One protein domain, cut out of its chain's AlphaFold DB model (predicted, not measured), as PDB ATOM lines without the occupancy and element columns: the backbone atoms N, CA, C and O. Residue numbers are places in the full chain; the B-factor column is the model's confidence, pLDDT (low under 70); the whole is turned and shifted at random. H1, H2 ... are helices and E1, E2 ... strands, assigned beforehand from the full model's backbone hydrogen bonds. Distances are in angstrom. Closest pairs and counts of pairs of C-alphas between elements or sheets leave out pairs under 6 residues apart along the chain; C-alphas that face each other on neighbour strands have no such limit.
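Overview. This is residues 4 to 116 of the 117 residues of the protein "Pilus assembly protein PilA" of Neptuniibacter caesariensis (UniProt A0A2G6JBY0). Little regular structure: one strongly twisted, branched antiparallel sheet has helix H1 slantwise over one face. The printed part, 113 residues, has H1 E1 E2 E3 E4 E5 along the chain, a mixed class with only 44 residues in named elements. It is compact, radius of gyration of the C-alphas 13.9 A, spanning 43 by 30 by 18 A.

Along the chain. Find C-alpha 67 at (40.733, -23.216, -16.578); from there E3, residues 67 to 75, runs 26.0 A. E1 is 41 to 47, 17.2 A; E2 50 to 55, 16.0 A; E4 84 to 87; E5 96 to 98. H1, 4 to 18, runs 21.0 A from (37.428, -23.992, -29.176).

Arrangement. Hairpins E1 and E2, E2 and E3, E3 and E4 make a meander, each strand the antiparallel neighbour of the one before. Within hydrogen-bond range find N 45 and O 52, 2.9 A; N 51 and O 70, 2.8 A; N 73 and O 84, 2.7 A; and, for antiparallel E3 and E5, N 74 and O 97, 3.0 A. E2 and E5 lie on one side of E3, E4 on the other side. H1 is on the sheet, height 8.4 A, over E3 and only just over E2, with 3 C-alphas; C-alphas 8 and 51 come closest, 7.8 A. Every O i to N i+4 pair of H1 is within range.

Size, cuts and confidence. The printed part has no cut; links H1 to E1 and E2 to E3 are long. No printed residue is under 70 in pLDDT.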
ATOM      1  N   ALA A   4      37.510 -25.411 -29.503       88.88
ATOM      2  CA  ALA A   4      37.428 -23.992 -29.176       88.88
ATOM      3  C   ALA A   4      37.118 -23.098 -30.393       88.88
ATOM      4  O   ALA A   4      36.495 -22.055 -30.223       88.88
ATOM      5  N   SER A   5      37.535 -23.455 -31.620       92.62
ATOM      6  CA  SER A   5      37.170 -22.662 -32.806       92.62
ATOM      7  C   SER A   5      35.677 -22.769 -33.097       92.62
ATOM      8  O   SER A   5      35.026 -21.746 -33.261       92.62
ATOM      9  N   THR A   6      35.122 -23.981 -33.043       94.88
ATOM     10  CA  THR A   6      33.692 -24.210 -33.280       94.88
ATOM     11  C   THR A   6      32.818 -23.509 -32.239       94.88
ATOM     12  O   THR A   6      31.822 -22.889 -32.594       94.88
ATOM     13  N   ILE A   7      33.181 -23.541 -30.954       96.75
ATOM     14  CA  ILE A   7      32.392 -22.857 -29.913       96.75
ATOM     15  C   ILE A   7      32.456 -21.329 -30.090       96.75
ATOM     16  O   ILE A   7      31.432 -20.662 -29.977       96.75
ATOM     17  N   ARG A   8      33.622 -20.770 -30.451       96.75
ATOM     18  CA  ARG A   8      33.746 -19.335 -30.771       96.75
ATOM     19  C   ARG A   8      32.879 -18.920 -31.953       96.75
ATOM     20  O   ARG A   8      32.279 -17.852 -31.903       96.75
ATOM     21  N   GLU A   9      32.802 -19.746 -32.993       96.38
ATOM     22  CA  GLU A   9      31.919 -19.505 -34.140       96.38
ATOM     23  C   GLU A   9      30.449 -19.465 -33.707       96.38
ATOM     24  O   GLU A   9      29.741 -18.535 -34.071       96.38
ATOM     25  N   ASN A  10      30.010 -20.397 -32.856       97.12
ATOM     26  CA  ASN A  10      28.641 -20.408 -32.335       97.12
ATOM     27  C   ASN A  10      28.312 -19.149 -31.514       97.12
ATOM     28  O   ASN A  10      27.301 -18.495 -31.766       97.12
ATOM     29  N   VAL A  11      29.200 -18.753 -30.593       97.56
ATOM     30  CA  VAL A  11      29.043 -17.506 -29.821       97.56
ATOM     31  C   VAL A  11      29.023 -16.280 -30.741       97.56
ATOM     32  O   VAL A  11      28.220 -15.369 -30.547       97.56
ATOM     33  N   THR A  12      29.877 -16.260 -31.768       96.25
ATOM     34  CA  THR A  12      29.940 -15.161 -32.745       96.25
ATOM     35  C   THR A  12      28.651 -15.071 -33.558       96.25
ATOM     36  O   THR A  12      28.129 -13.975 -33.742       96.25
ATOM     37  N   ASN A  13      28.109 -16.204 -34.010       95.69
ATOM     38  CA  ASN A  13      26.855 -16.245 -34.758       95.69
ATOM     39  C   ASN A  13      25.683 -15.758 -33.904       95.69
ATOM     40  O   ASN A  13      24.920 -14.910 -34.362       95.69
ATOM     41  N   TYR A  14      25.594 -16.208 -32.645       96.81
ATOM     42  CA  TYR A  14      24.586 -15.714 -31.705       96.81
ATOM     43  C   TYR A  14      24.654 -14.188 -31.568       96.81
ATOM     44  O   TYR A  14      23.639 -13.508 -31.694       96.81
ATOM     45  N   TYR A  15      25.859 -13.635 -31.401       95.19
ATOM     46  CA  TYR A  15      26.047 -12.189 -31.310       95.19
ATOM     47  C   TYR A  15      25.643 -11.446 -32.588       95.19
ATOM     48  O   TYR A  15      24.991 -10.408 -32.512       95.19
ATOM     49  N   VAL A  16      25.968 -11.969 -33.772       93.06
ATOM     50  CA  VAL A  16      25.560 -11.351 -35.046       93.06
ATOM     51  C   VAL A  16      24.035 -11.337 -35.206       93.06
ATOM     52  O   VAL A  16      23.484 -10.363 -35.720       93.06
ATOM     53  N   GLU A  17      23.348 -12.386 -34.755       93.25
ATOM     54  CA  GLU A  17      21.892 -12.511 -34.875       93.25
ATOM     55  C   GLU A  17      21.119 -11.733 -33.805       93.25
ATOM     56  O   GLU A  17      20.046 -11.191 -34.086       93.25
ATOM     57  N   LYS A  18      21.629 -11.706 -32.571       94.31
ATOM     58  CA  LYS A  18      20.925 -11.162 -31.400       94.31
ATOM     59  C   LYS A  18      21.437  -9.799 -30.955       94.31
ATOM     60  O   LYS A  18      20.735  -9.121 -30.213       94.31
ATOM     61  N   LEU A  19      22.621  -9.394 -31.420       91.56
ATOM     62  CA  LEU A  19      23.367  -8.228 -30.930       91.56
ATOM     63  C   LEU A  19      23.607  -8.269 -29.411       91.56
ATOM     64  O   LEU A  19      23.760  -7.228 -28.777       91.56
ATOM     65  N   ASP A  20      23.649  -9.477 -28.851       93.75
ATOM     66  CA  ASP A  20      23.920  -9.764 -27.446       93.75
ATOM     67  C   ASP A  20      24.691 -11.087 -27.333       93.75
ATOM     68  O   ASP A  20      24.745 -11.861 -28.291       93.75
ATOM     69  N   PHE A  21      25.318 -11.349 -26.191       96.56
ATOM     70  CA  PHE A  21      26.096 -12.565 -25.967       96.56
ATOM     71  C   PHE A  21      25.268 -13.662 -25.294       96.56
ATOM     72  O   PHE A  21      24.455 -13.366 -24.419       96.56
ATOM     73  N   PRO A  22      25.490 -14.940 -25.654       97.88
ATOM     74  CA  PRO A  22      24.761 -16.036 -25.040       97.88
ATOM     75  C   PRO A  22      25.130 -16.142 -23.561       97.88
ATOM     76  O   PRO A  22      26.311 -16.124 -23.192       97.88
ATOM     77  N   SER A  23      24.119 -16.283 -22.712       98.06
ATOM     78  CA  SER A  23      24.313 -16.369 -21.266       98.06
ATOM     79  C   SER A  23      24.932 -17.704 -20.841       98.06
ATOM     80  O   SER A  23      25.621 -17.759 -19.822       98.06
ATOM     81  N   ASN A  24      24.721 -18.769 -21.625       98.31
ATOM     82  CA  ASN A  24      25.111 -20.138 -21.298       98.31
ATOM     83  C   ASN A  24      25.322 -21.025 -22.553       98.31
ATOM     84  O   ASN A  24      25.119 -20.584 -23.686       98.31
ATOM     85  N   ASN A  25      25.718 -22.293 -22.354       98.19
ATOM     86  CA  ASN A  25      25.922 -23.277 -23.432       98.19
ATOM     87  C   ASN A  25      24.689 -23.484 -24.329       98.19
ATOM     88  O   ASN A  25      24.839 -23.593 -25.542       98.19
ATOM     89  N   GLU A  26      23.491 -23.559 -23.744       98.00
ATOM     90  CA  GLU A  26      22.249 -23.828 -24.475       98.00
ATOM     91  C   GLU A  26      21.905 -22.672 -25.418       98.00
ATOM     92  O   GLU A  26      21.670 -22.905 -26.602       98.00
ATOM     93  N   GLU A  27      21.979 -21.427 -24.936       97.88
ATOM     94  CA  GLU A  27      21.807 -20.237 -25.784       97.88
ATOM     95  C   GLU A  27      22.866 -20.156 -26.884       97.88
ATOM     96  O   GLU A  27      22.564 -19.798 -28.019       97.88
ATOM     97  N   ALA A  28      24.104 -20.542 -26.567       97.19
ATOM     98  CA  ALA A  28      25.176 -20.624 -27.548       97.19
ATOM     99  C   ALA A  28      25.005 -21.796 -28.533       97.19
ATOM    100  O   ALA A  28      25.851 -21.963 -29.404       97.19
ATOM    101  N   GLY A  29      23.973 -22.638 -28.409       96.94
ATOM    102  CA  GLY A  29      23.759 -23.780 -29.299       96.94
ATOM    103  C   GLY A  29      24.818 -24.879 -29.165       96.94
ATOM    104  O   GLY A  29      25.045 -25.635 -30.111       96.94
ATOM    105  N   VAL A  30      25.487 -24.976 -28.010       96.44
ATOM    106  CA  VAL A  30      26.518 -25.990 -27.748       96.44
ATOM    107  C   VAL A  30      26.076 -26.987 -26.665       96.44
ATOM    108  O   VAL A  30      25.315 -26.638 -25.765       96.44
ATOM    109  N   PRO A  31      26.553 -28.246 -26.715       97.19
ATOM    110  CA  PRO A  31      26.233 -29.257 -25.707       97.19
ATOM    111  C   PRO A  31      26.575 -28.850 -24.267       97.19
ATOM    112  O   PRO A  31      27.407 -27.972 -24.025       97.19
ATOM    113  N   GLN A  32      26.000 -29.566 -23.297       96.19
ATOM    114  CA  GLN A  32      26.366 -29.415 -21.886       96.19
ATOM    115  C   GLN A  32      27.866 -29.711 -21.650       96.19
ATOM    116  O   GLN A  32      28.464 -30.506 -22.386       96.19
ATOM    117  N   PRO A  33      28.490 -29.119 -20.610       96.25
ATOM    118  CA  PRO A  33      29.945 -29.144 -20.432       96.25
ATOM    119  C   PRO A  33      30.578 -30.540 -20.399       96.25
ATOM    120  O   PRO A  33      31.659 -30.736 -20.948       96.25
ATOM    121  N   ASN A  34      29.899 -31.522 -19.808       94.12
ATOM    122  CA  ASN A  34      30.343 -32.916 -19.702       94.12
ATOM    123  C   ASN A  34      30.368 -33.672 -21.044       94.12
ATOM    124  O   ASN A  34      30.982 -34.736 -21.122       94.12
ATOM    125  N   TYR A  35      29.742 -33.135 -22.095       96.06
ATOM    126  CA  TYR A  35      29.835 -33.665 -23.460       96.06
ATOM    127  C   TYR A  35      30.916 -32.964 -24.298       96.06
ATOM    128  O   TYR A  35      31.282 -33.451 -25.368       96.06
ATOM    129  N   LEU A  36      31.479 -31.854 -23.811       96.19
ATOM    130  CA  LEU A  36      32.529 -31.078 -24.479       96.19
ATOM    131  C   LEU A  36      33.920 -31.503 -23.991       96.19
ATOM    132  O   LEU A  36      34.660 -30.745 -23.363       96.19
ATOM    133  N   ILE A  37      34.268 -32.756 -24.286       95.88
ATOM    134  CA  ILE A  37      35.481 -33.422 -23.796       95.88
ATOM    135  C   ILE A  37      36.504 -33.682 -24.904       95.88
ATOM    136  O   ILE A  37      36.175 -33.910 -26.066       95.88
ATOM    137  N   GLY A  38      37.784 -33.710 -24.539       94.19
ATOM    138  CA  GLY A  38      38.861 -34.027 -25.473       94.19
ATOM    139  C   GLY A  38      40.100 -34.574 -24.782       94.19
ATOM    140  O   GLY A  38      40.168 -34.674 -23.560       94.19
ATOM    141  N   ASN A  39      41.140 -34.884 -25.559       95.44
ATOM    142  CA  ASN A  39      42.373 -35.488 -25.033       95.44
ATOM    143  C   ASN A  39      42.985 -34.730 -23.841       95.44
ATOM    144  O   ASN A  39      43.640 -35.352 -23.008       95.44
ATOM    145  N   ARG A  40      42.803 -33.406 -23.765       95.31
ATOM    146  CA  ARG A  40      43.373 -32.541 -22.716       95.31
ATOM    147  C   ARG A  40      42.329 -31.668 -22.005       95.31
ATOM    148  O   ARG A  40      42.716 -30.772 -21.265       95.31
ATOM    149  N   ILE A  41      41.039 -31.904 -22.248       95.88
ATOM    150  CA  ILE A  41      39.923 -31.053 -21.803       95.88
ATOM    151  C   ILE A  41      38.836 -31.944 -21.203       95.88
ATOM    152  O   ILE A  41      38.477 -32.951 -21.815       95.88
ATOM    153  N   THR A  42      38.314 -31.579 -20.036       97.25
ATOM    154  CA  THR A  42      37.235 -32.302 -19.336       97.25
ATOM    155  C   THR A  42      35.880 -31.612 -19.425       97.25
ATOM    156  O   THR A  42      34.882 -32.220 -19.056       97.25
ATOM    157  N   GLY A  43      35.833 -30.376 -19.912       97.31
ATOM    158  CA  GLY A  43      34.583 -29.692 -20.200       97.31
ATOM    159  C   GLY A  43      34.796 -28.275 -20.707       97.31
ATOM    160  O   GLY A  43      35.875 -27.695 -20.532       97.31
ATOM    161  N   VAL A  44      33.749 -27.727 -21.319       98.06
ATOM    162  CA  VAL A  44      33.700 -26.334 -21.765       98.06
ATOM    163  C   VAL A  44      32.383 -25.699 -21.333       98.06
ATOM    164  O   VAL A  44      31.311 -26.261 -21.558       98.06
ATOM    165  N   VAL A  45      32.479 -24.528 -20.719       98.31
ATOM    166  CA  VAL A  45      31.342 -23.706 -20.299       98.31
ATOM    167  C   VAL A  45      31.358 -22.416 -21.109       98.31
ATOM    168  O   VAL A  45      32.411 -21.804 -21.259       98.31
ATOM    169  N   VAL A  46      30.207 -22.017 -21.631       98.44
ATOM    170  CA  VAL A  46      29.948 -20.661 -22.106       98.44
ATOM    171  C   VAL A  46      29.217 -19.931 -20.990       98.44
ATOM    172  O   VAL A  46      28.272 -20.476 -20.427       98.44
ATOM    173  N   GLU A  47      29.663 -18.727 -20.659       98.19
ATOM    174  CA  GLU A  47      29.085 -17.901 -19.602       98.19
ATOM    175  C   GLU A  47      29.193 -16.435 -20.012       98.19
ATOM    176  O   GLU A  47      30.294 -15.904 -20.172       98.19
ATOM    177  N   SER A  48      28.047 -15.795 -20.252       97.38
ATOM    178  CA  SER A  48      27.980 -14.398 -20.709       97.38
ATOM    179  C   SER A  48      28.919 -14.105 -21.895       97.38
ATOM    180  O   SER A  48      29.670 -13.131 -21.895       97.38
ATOM    181  N   GLY A  49      28.927 -14.994 -22.893       97.44
ATOM    182  CA  GLY A  49      29.783 -14.925 -24.080       97.44
ATOM    183  C   GLY A  49      31.232 -15.389 -23.896       97.44
ATOM    184  O   GLY A  49      31.871 -15.756 -24.887       97.44
ATOM    185  N   ALA A  50      31.760 -15.424 -22.672       98.25
ATOM    186  CA  ALA A  50      33.081 -15.984 -22.407       98.25
ATOM    187  C   ALA A  50      33.045 -17.517 -22.474       98.25
ATOM    188  O   ALA A  50      32.043 -18.152 -22.158       98.25
ATOM    189  N   ILE A  51      34.153 -18.119 -22.901       98.25
ATOM    190  CA  ILE A  51      34.313 -19.569 -23.031       98.25
ATOM    191  C   ILE A  51      35.376 -20.025 -22.039       98.25
ATOM    192  O   ILE A  51      36.538 -19.644 -22.159       98.25
ATOM    193  N   HIS A  52      35.006 -20.895 -21.108       98.31
ATOM    194  CA  HIS A  52      35.873 -21.442 -20.071       98.31
ATOM    195  C   HIS A  52      36.149 -22.920 -20.332       98.31
ATOM    196  O   HIS A  52      35.257 -23.766 -20.265       98.31
ATOM    197  N   ILE A  53      37.405 -23.243 -20.628       97.50
ATOM    198  CA  ILE A  53      37.852 -24.603 -20.923       97.50
ATOM    199  C   ILE A  53      38.525 -25.183 -19.686       97.50
ATOM    200  O   ILE A  53      39.568 -24.686 -19.269       97.50
ATOM    201  N   THR A  54      37.973 -26.269 -19.143       98.00
ATOM    202  CA  THR A  54      38.595 -26.995 -18.028       98.00
ATOM    203  C   THR A  54      39.581 -28.028 -18.560       98.00
ATOM    204  O   THR A  54      39.226 -28.961 -19.285       98.00
ATOM    205  N   MET A  55      40.838 -27.864 -18.186       97.31
ATOM    206  CA  MET A  55      41.962 -28.704 -18.561       97.31
ATOM    207  C   MET A  55      41.954 -30.011 -17.759       97.31
ATOM    208  O   MET A  55      41.695 -30.040 -16.557       97.31
ATOM    209  N   GLY A  56      42.290 -31.128 -18.402       96.69
ATOM    210  CA  GLY A  56      42.278 -32.430 -17.738       96.69
ATOM    211  C   GLY A  56      42.724 -33.586 -18.626       96.69
ATOM    212  O   GLY A  56      43.528 -33.409 -19.542       96.69
ATOM    213  N   ASN A  57      42.233 -34.796 -18.352       96.00
ATOM    214  CA  ASN A  57      42.562 -36.014 -19.105       96.00
ATOM    215  C   ASN A  57      44.082 -36.255 -19.233       96.00
ATOM    216  O   ASN A  57      44.753 -36.512 -18.226       96.00
ATOM    217  N   LYS A  58      44.637 -36.174 -20.450       96.56
ATOM    218  CA  LYS A  58      46.069 -36.368 -20.754       96.56
ATOM    219  C   LYS A  58      46.900 -35.081 -20.618       96.56
ATOM    220  O   LYS A  58      48.050 -35.048 -21.056       96.56
ATOM    221  N   ALA A  59      46.339 -34.007 -20.060       95.06
ATOM    222  CA  ALA A  59      47.110 -32.825 -19.695       95.06
ATOM    223  C   ALA A  59      48.157 -33.162 -18.614       95.06
ATOM    224  O   ALA A  59      47.976 -34.093 -17.820       95.06
ATOM    225  N   SER A  60      49.266 -32.417 -18.595       94.31
ATOM    226  CA  SER A  60      50.284 -32.545 -17.547       94.31
ATOM    227  C   SER A  60      49.681 -32.205 -16.183       94.31
ATOM    228  O   SER A  60      48.724 -31.437 -16.097       94.31
ATOM    229  N   LYS A  61      50.232 -32.791 -15.111       95.38
ATOM    230  CA  LYS A  61      49.707 -32.630 -13.743       95.38
ATOM    231  C   LYS A  61      49.440 -31.165 -13.346       95.38
ATOM    232  O   LYS A  61      48.355 -30.945 -12.823       95.38
ATOM    233  N   PRO A  62      50.320 -30.184 -13.645       95.44
ATOM    234  CA  PRO A  62      50.082 -28.784 -13.277       95.44
ATOM    235  C   PRO A  62      48.840 -28.160 -13.926       95.44
ATOM    236  O   PRO A  62      48.283 -27.208 -13.398       95.44
ATOM    237  N   LEU A  63      48.383 -28.702 -15.060       96.31
ATOM    238  CA  LEU A  63      47.247 -28.163 -15.806       96.31
ATOM    239  C   LEU A  63      45.920 -28.802 -15.400       96.31
ATOM    240  O   LEU A  63      44.873 -28.305 -15.780       96.31
ATOM    241  N   LYS A  64      45.912 -29.948 -14.717       96.75
ATOM    242  CA  LYS A  64      44.656 -30.674 -14.474       96.75
ATOM    243  C   LYS A  64      43.755 -29.900 -13.511       96.75
ATOM    244  O   LYS A  64      44.200 -29.499 -12.444       96.75
ATOM    245  N   GLY A  65      42.486 -29.744 -13.881       96.94
ATOM    246  CA  GLY A  65      41.488 -28.983 -13.126       96.94
ATOM    247  C   GLY A  65      41.569 -27.470 -13.329       96.94
ATOM    248  O   GLY A  65      40.689 -26.761 -12.856       96.94
ATOM    249  N   LYS A  66      42.590 -26.982 -14.042       98.06
ATOM    250  CA  LYS A  66      42.771 -25.566 -14.355       98.06
ATOM    251  C   LYS A  66      41.885 -25.129 -15.512       98.06
ATOM    252  O   LYS A  66      41.488 -25.946 -16.338       98.06
ATOM    253  N   VAL A  67      41.608 -23.841 -15.597       98.19
ATOM    254  CA  VAL A  67      40.733 -23.216 -16.578       98.19
ATOM    255  C   VAL A  67      41.537 -22.277 -17.472       98.19
ATOM    256  O   VAL A  67      42.368 -21.494 -17.012       98.19
ATOM    257  N   LEU A  68      41.263 -22.347 -18.774       97.69
ATOM    258  CA  LEU A  68      41.659 -21.341 -19.758       97.69
ATOM    259  C   LEU A  68      40.408 -20.649 -20.288       97.69
ATOM    260  O   LEU A  68      39.504 -21.323 -20.786       97.69
ATOM    261  N   SER A  69      40.371 -19.320 -20.217       98.19
ATOM    262  CA  SER A  69      39.256 -18.533 -20.747       98.19
ATOM    263  C   SER A  69      39.574 -17.955 -22.122       98.19
ATOM    264  O   SER A  69      40.690 -17.501 -22.374       98.19
ATOM    265  N   PHE A  70      38.571 -17.921 -22.990       97.88
ATOM    266  CA  PHE A  70      38.554 -17.124 -24.208       97.88
ATOM    267  C   PHE A  70      37.415 -16.124 -24.102       97.88
ATOM    268  O   PHE A  70      36.289 -16.510 -23.795       97.88
ATOM    269  N   ARG A  71      37.703 -14.849 -24.348       97.94
ATOM    270  CA  ARG A  71      36.722 -13.772 -24.200       97.94
ATOM    271  C   ARG A  71      36.528 -13.061 -25.533       97.94
ATOM    272  O   ARG A  71      37.532 -12.755 -26.183       97.94
ATOM    273  N   PRO A  72      35.288 -12.782 -25.951       97.50
ATOM    274  CA  PRO A  72      35.070 -11.875 -27.057       97.50
ATOM    275  C   PRO A  72      35.524 -10.469 -26.660       97.50
ATOM    276  O   PRO A  72      35.398 -10.056 -25.507       97.50
ATOM    277  N   ALA A  73      36.044  -9.729 -27.627       96.75
ATOM    278  CA  ALA A  73      36.285  -8.306 -27.533       96.75
ATOM    279  C   ALA A  73      35.534  -7.610 -28.666       96.75
ATOM    280  O   ALA A  73      35.637  -8.003 -29.833       96.75
ATOM    281  N   VAL A  74      34.776  -6.575 -28.314       95.88
ATOM    282  CA  VAL A  74      33.923  -5.818 -29.238       95.88
ATOM    283  C   VAL A  74      34.340  -4.359 -29.284       95.88
ATOM    284  O   VAL A  74      34.870  -3.829 -28.312       95.88
ATOM    285  N   VAL A  75      34.089  -3.695 -30.411       94.31
ATOM    286  CA  VAL A  75      34.323  -2.254 -30.549       94.31
ATOM    287  C   VAL A  75      33.168  -1.498 -29.898       94.31
ATOM    288  O   VAL A  75      32.012  -1.646 -30.305       94.31
ATOM    289  N   THR A  76      33.470  -0.666 -28.900       85.75
ATOM    290  CA  THR A  76      32.455   0.120 -28.187       85.75
ATOM    291  C   THR A  76      31.690   1.017 -29.164       85.75
ATOM    292  O   THR A  76      32.284   1.784 -29.918       85.75
ATOM    293  N   GLY A  77      30.358   0.918 -29.170       84.06
ATOM    294  CA  GLY A  77      29.496   1.719 -30.047       84.06
ATOM    295  C   GLY A  77      29.409   1.242 -31.504       84.06
ATOM    296  O   GLY A  77      28.671   1.843 -32.281       84.06
ATOM    297  N   SER A  78      30.097   0.156 -31.880       89.44
ATOM    298  CA  SER A  78      30.030  -0.428 -33.227       89.44
ATOM    299  C   SER A  78      29.722  -1.932 -33.174       89.44
ATOM    300  O   SER A  78      30.588  -2.764 -33.453       89.44
ATOM    301  N   PRO A  79      28.476  -2.323 -32.840       80.50
ATOM    302  CA  PRO A  79      28.125  -3.724 -32.614       80.50
ATOM    303  C   PRO A  79      28.194  -4.600 -33.874       80.50
ATOM    304  O   PRO A  79      28.255  -5.816 -33.758       80.50
ATOM    305  N   LYS A  80      28.219  -4.003 -35.074       83.75
ATOM    306  CA  LYS A  80      28.373  -4.722 -36.354       83.75
ATOM    307  C   LYS A  80      29.833  -4.965 -36.752       83.75
ATOM    308  O   LYS A  80      30.081  -5.614 -37.767       83.75
ATOM    309  N   SER A  81      30.795  -4.412 -36.012       90.06
ATOM    310  CA  SER A  81      32.212  -4.698 -36.239       90.06
ATOM    311  C   SER A  81      32.527  -6.162 -35.907       90.06
ATOM    312  O   SER A  81      31.902  -6.724 -35.007       90.06
ATOM    313  N   PRO A  82      33.504  -6.788 -36.589       88.44
ATOM    314  CA  PRO A  82      33.929  -8.142 -36.255       88.44
ATOM    315  C   PRO A  82      34.377  -8.267 -34.793       88.44
ATOM    316  O   PRO A  82      35.056  -7.384 -34.266       88.44
ATOM    317  N   ILE A  83      34.029  -9.390 -34.165       94.25
ATOM    318  CA  ILE A  83      34.498  -9.748 -32.824       94.25
ATOM    319  C   ILE A  83      35.967 -10.180 -32.904       94.25
ATOM    320  O   ILE A  83      36.323 -11.046 -33.708       94.25
ATOM    321  N   ALA A  84      36.812  -9.626 -32.033       94.94
ATOM    322  CA  ALA A  84      38.125 -10.196 -31.740       94.94
ATOM    323  C   ALA A  84      38.023 -11.173 -30.561       94.94
ATOM    324  O   ALA A  84      37.099 -11.094 -29.760       94.94
ATOM    325  N   TRP A  85      38.973 -12.096 -30.434       96.31
ATOM    326  CA  TRP A  85      38.976 -13.080 -29.351       96.31
ATOM    327  C   TRP A  85      40.263 -12.989 -28.546       96.31
ATOM    328  O   TRP A  85      41.337 -13.279 -29.067       96.31
ATOM    329  N   LEU A  86      40.116 -12.647 -27.271       97.12
ATOM    330  CA  LEU A  86      41.183 -12.649 -26.281       97.12
ATOM    331  C   LEU A  86      41.371 -14.063 -25.735       97.12
ATOM    332  O   LEU A  86      40.400 -14.808 -25.558       97.12
ATOM    333  N   CYS A  87      42.615 -14.417 -25.434       97.00
ATOM    334  CA  CYS A  87      42.966 -15.679 -24.798       97.00
ATOM    335  C   CYS A  87      43.599 -15.434 -23.432       97.00
ATOM    336  O   CYS A  87      44.502 -14.615 -23.303       97.00
ATOM    337  N   GLY A  88      43.203 -16.198 -22.417       97.12
ATOM    338  CA  GLY A  88      43.874 -16.184 -21.123       97.12
ATOM    339  C   GLY A  88      43.924 -14.786 -20.511       97.12
ATOM    340  O   GLY A  88      42.889 -14.172 -20.266       97.12
ATOM    341  N   TYR A  89      45.136 -14.301 -20.263       97.19
ATOM    342  CA  TYR A  89      45.403 -12.996 -19.653       97.19
ATOM    343  C   TYR A  89      45.561 -11.855 -20.661       97.19
ATOM    344  O   TYR A  89      45.982 -10.780 -20.260       97.19
ATOM    345  N   ASP A  90      45.267 -12.093 -21.939       95.75
ATOM    346  CA  ASP A  90      45.310 -11.056 -22.966       95.75
ATOM    347  C   ASP A  90      44.262  -9.964 -22.702       95.75
ATOM    348  O   ASP A  90      43.127 -10.247 -22.274       95.75
ATOM    349  N   ASP A  91      44.665  -8.725 -22.969       93.50
ATOM    350  CA  ASP A  91      43.886  -7.519 -22.718       93.50
ATOM    351  C   ASP A  91      43.343  -6.937 -24.029       93.50
ATOM    352  O   ASP A  91      43.996  -6.997 -25.074       93.50
ATOM    353  N   PRO A  92      42.129  -6.358 -24.019       94.50
ATOM    354  CA  PRO A  92      41.613  -5.688 -25.198       94.50
ATOM    355  C   PRO A  92      42.488  -4.479 -25.543       94.50
ATOM    356  O   PRO A  92      42.872  -3.691 -24.678       94.50
ATOM    357  N   VAL A  93      42.754  -4.292 -26.835       93.69
ATOM    358  CA  VAL A  93      43.407  -3.076 -27.330       93.69
ATOM    359  C   VAL A  93      42.503  -1.853 -27.154       93.69
ATOM    360  O   VAL A  93      41.279  -1.964 -27.043       93.69
ATOM    361  N   THR A  94      43.098  -0.660 -27.192       94.00
ATOM    362  CA  THR A  94      42.366   0.610 -27.126       94.00
ATOM    363  C   THR A  94      41.224   0.661 -28.145       94.00
ATOM    364  O   THR A  94      41.431   0.446 -29.337       94.00
ATOM    365  N   GLY A  95      40.018   0.989 -27.669       92.62
ATOM    366  CA  GLY A  95      38.798   1.051 -28.483       92.62
ATOM    367  C   GLY A  95      37.985  -0.246 -28.507       92.62
ATOM    368  O   GLY A  95      36.870  -0.247 -29.033       92.62
ATOM    369  N   MET A  96      38.503  -1.327 -27.917       95.88
ATOM    370  CA  MET A  96      37.764  -2.569 -27.707       95.88
ATOM    371  C   MET A  96      37.472  -2.803 -26.224       95.88
ATOM    372  O   MET A  96      38.198  -2.346 -25.344       95.88
ATOM    373  N   GLN A  97      36.412  -3.557 -25.953       95.44
ATOM    374  CA  GLN A  97      36.019  -3.977 -24.615       95.44
ATOM    375  C   GLN A  97      35.888  -5.497 -24.568       95.44
ATOM    376  O   GLN A  97      35.211  -6.089 -25.408       95.44
ATOM    377  N   ALA A  98      36.535  -6.116 -23.579       96.75
ATOM    378  CA  ALA A  98      36.385  -7.536 -23.292       96.75
ATOM    379  C   ALA A  98      34.998  -7.832 -22.706       96.75
ATOM    380  O   ALA A  98      34.471  -7.052 -21.912       96.75
ATOM    381  N   VAL A  99      34.442  -8.978 -23.077       96.44
ATOM    382  CA  VAL A  99      33.121  -9.443 -22.658       96.44
ATOM    383  C   VAL A  99      33.259 -10.684 -21.781       96.44
ATOM    384  O   VAL A  99      34.048 -11.583 -22.081       96.44
ATOM    385  N   GLY A 100      32.467 -10.719 -20.709       96.56
ATOM    386  CA  GLY A 100      32.479 -11.788 -19.718       96.56
ATOM    387  C   GLY A 100      33.732 -11.792 -18.838       96.56
ATOM    388  O   GLY A 100      34.719 -11.083 -19.073       96.56
ATOM    389  N   ASP A 101      33.683 -12.612 -17.794       97.62
ATOM    390  CA  ASP A 101      34.759 -12.701 -16.815       97.62
ATOM    391  C   ASP A 101      35.963 -13.478 -17.352       97.62
ATOM    392  O   ASP A 101      35.858 -14.360 -18.206       97.62
ATOM    393  N   ASN A 102      37.149 -13.177 -16.820       97.81
ATOM    394  CA  ASN A 102      38.319 -14.021 -17.023       97.81
ATOM    395  C   ASN A 102      38.468 -14.982 -15.844       97.81
ATOM    396  O   ASN A 102      38.832 -14.565 -14.749       97.81
ATOM    397  N   LYS A 103      38.243 -16.274 -16.085       98.38
ATOM    398  CA  LYS A 103      38.423 -17.339 -15.086       98.38
ATOM    399  C   LYS A 103      39.707 -18.140 -15.309       98.38
ATOM    400  O   LYS A 103      39.817 -19.269 -14.845       98.38
ATOM    401  N   THR A 104      40.652 -17.603 -16.081       98.12
ATOM    402  CA  THR A 104      41.932 -18.276 -16.327       98.12
ATOM    403  C   THR A 104      42.735 -18.368 -15.034       98.12
ATOM    404  O   THR A 104      42.997 -17.347 -14.407       98.12
ATOM    405  N   ASP A 105      43.147 -19.579 -14.664       97.81
ATOM    406  CA  ASP A 105      43.944 -19.845 -13.454       97.81
ATOM    407  C   ASP A 105      45.177 -20.732 -13.732       97.81
ATOM    408  O   ASP A 105      45.772 -21.326 -12.824       97.81
ATOM    409  N   LEU A 106      45.550 -20.823 -15.011       96.62
ATOM    410  CA  LEU A 106      46.782 -21.435 -15.500       96.62
ATOM    411  C   LEU A 106      47.970 -20.493 -15.307       96.62
ATOM    412  O   LEU A 106      47.887 -19.317 -15.663       96.62
ATOM    413  N   ASP A 107      49.108 -21.016 -14.849       95.94
ATOM    414  CA  ASP A 107      50.327 -20.209 -14.776       95.94
ATOM    415  C   ASP A 107      50.795 -19.801 -16.179       95.94
ATOM    416  O   ASP A 107      50.769 -20.593 -17.130       95.94
ATOM    417  N   LYS A 108      51.258 -18.551 -16.313       95.75
ATOM    418  CA  LYS A 108      51.651 -17.956 -17.604       95.75
ATOM    419  C   LYS A 108      52.720 -18.769 -18.339       95.75
ATOM    420  O   LYS A 108      52.730 -18.789 -19.569       95.75
ATOM    421  N   GLU A 109      53.593 -19.462 -17.609       95.12
ATOM    422  CA  GLU A 109      54.634 -20.323 -18.182       95.12
ATOM    423  C   GLU A 109      54.069 -21.464 -19.046       95.12
ATOM    424  O   GLU A 109      54.685 -21.838 -20.045       95.12
ATOM    425  N   TYR A 110      52.864 -21.950 -18.731       94.06
ATOM    426  CA  TYR A 110      52.195 -23.018 -19.478       94.06
ATOM    427  C   TYR A 110      51.340 -22.516 -20.641       94.06
ATOM    428  O   TYR A 110      50.820 -23.319 -21.421       94.06
ATOM    429  N   LEU A 111      51.168 -21.201 -20.759       94.69
ATOM    430  CA  LEU A 111      50.351 -20.593 -21.796       94.69
ATOM    431  C   LEU A 111      51.185 -20.278 -23.042       94.69
ATOM    432  O   LEU A 111      52.361 -19.929 -22.918       94.69
ATOM    433  N   PRO A 112      50.606 -20.352 -24.252       92.31
ATOM    434  CA  PRO A 112      51.195 -19.743 -25.441       92.31
ATOM    435  C   PRO A 112      51.362 -18.231 -25.257       92.31
ATOM    436  O   PRO A 112      50.609 -17.622 -24.503       92.31
ATOM    437  N   ALA A 113      52.294 -17.615 -25.992       92.88
ATOM    438  CA  ALA A 113      52.560 -16.175 -25.898       92.88
ATOM    439  C   ALA A 113      51.285 -15.324 -26.038       92.88
ATOM    440  O   ALA A 113      51.045 -14.455 -25.212       92.88
ATOM    441  N   ALA A 114      50.418 -15.672 -26.992       91.12
ATOM    442  CA  ALA A 114      49.149 -14.987 -27.249       91.12
ATOM    443  C   ALA A 114      48.115 -15.057 -26.105       91.12
ATOM    444  O   ALA A 114      47.044 -14.485 -26.231       91.12
ATOM    445  N   CYS A 115      48.380 -15.799 -25.025       95.06
ATOM    446  CA  CYS A 115      47.463 -15.942 -23.895       95.06
ATOM    447  C   CYS A 115      48.042 -15.397 -22.575       95.06
ATOM    448  O   CYS A 115      47.447 -15.597 -21.515       95.06
ATOM    449  N   ARG A 116      49.237 -14.788 -22.603       93.75
ATOM    450  CA  ARG A 116      49.972 -14.368 -21.393       93.75
ATOM    451  C   ARG A 116      49.712 -12.917 -20.963       93.75
ATOM    452  O   ARG A 116      50.097 -12.590 -19.830       93.75
TER     453      ARG A 116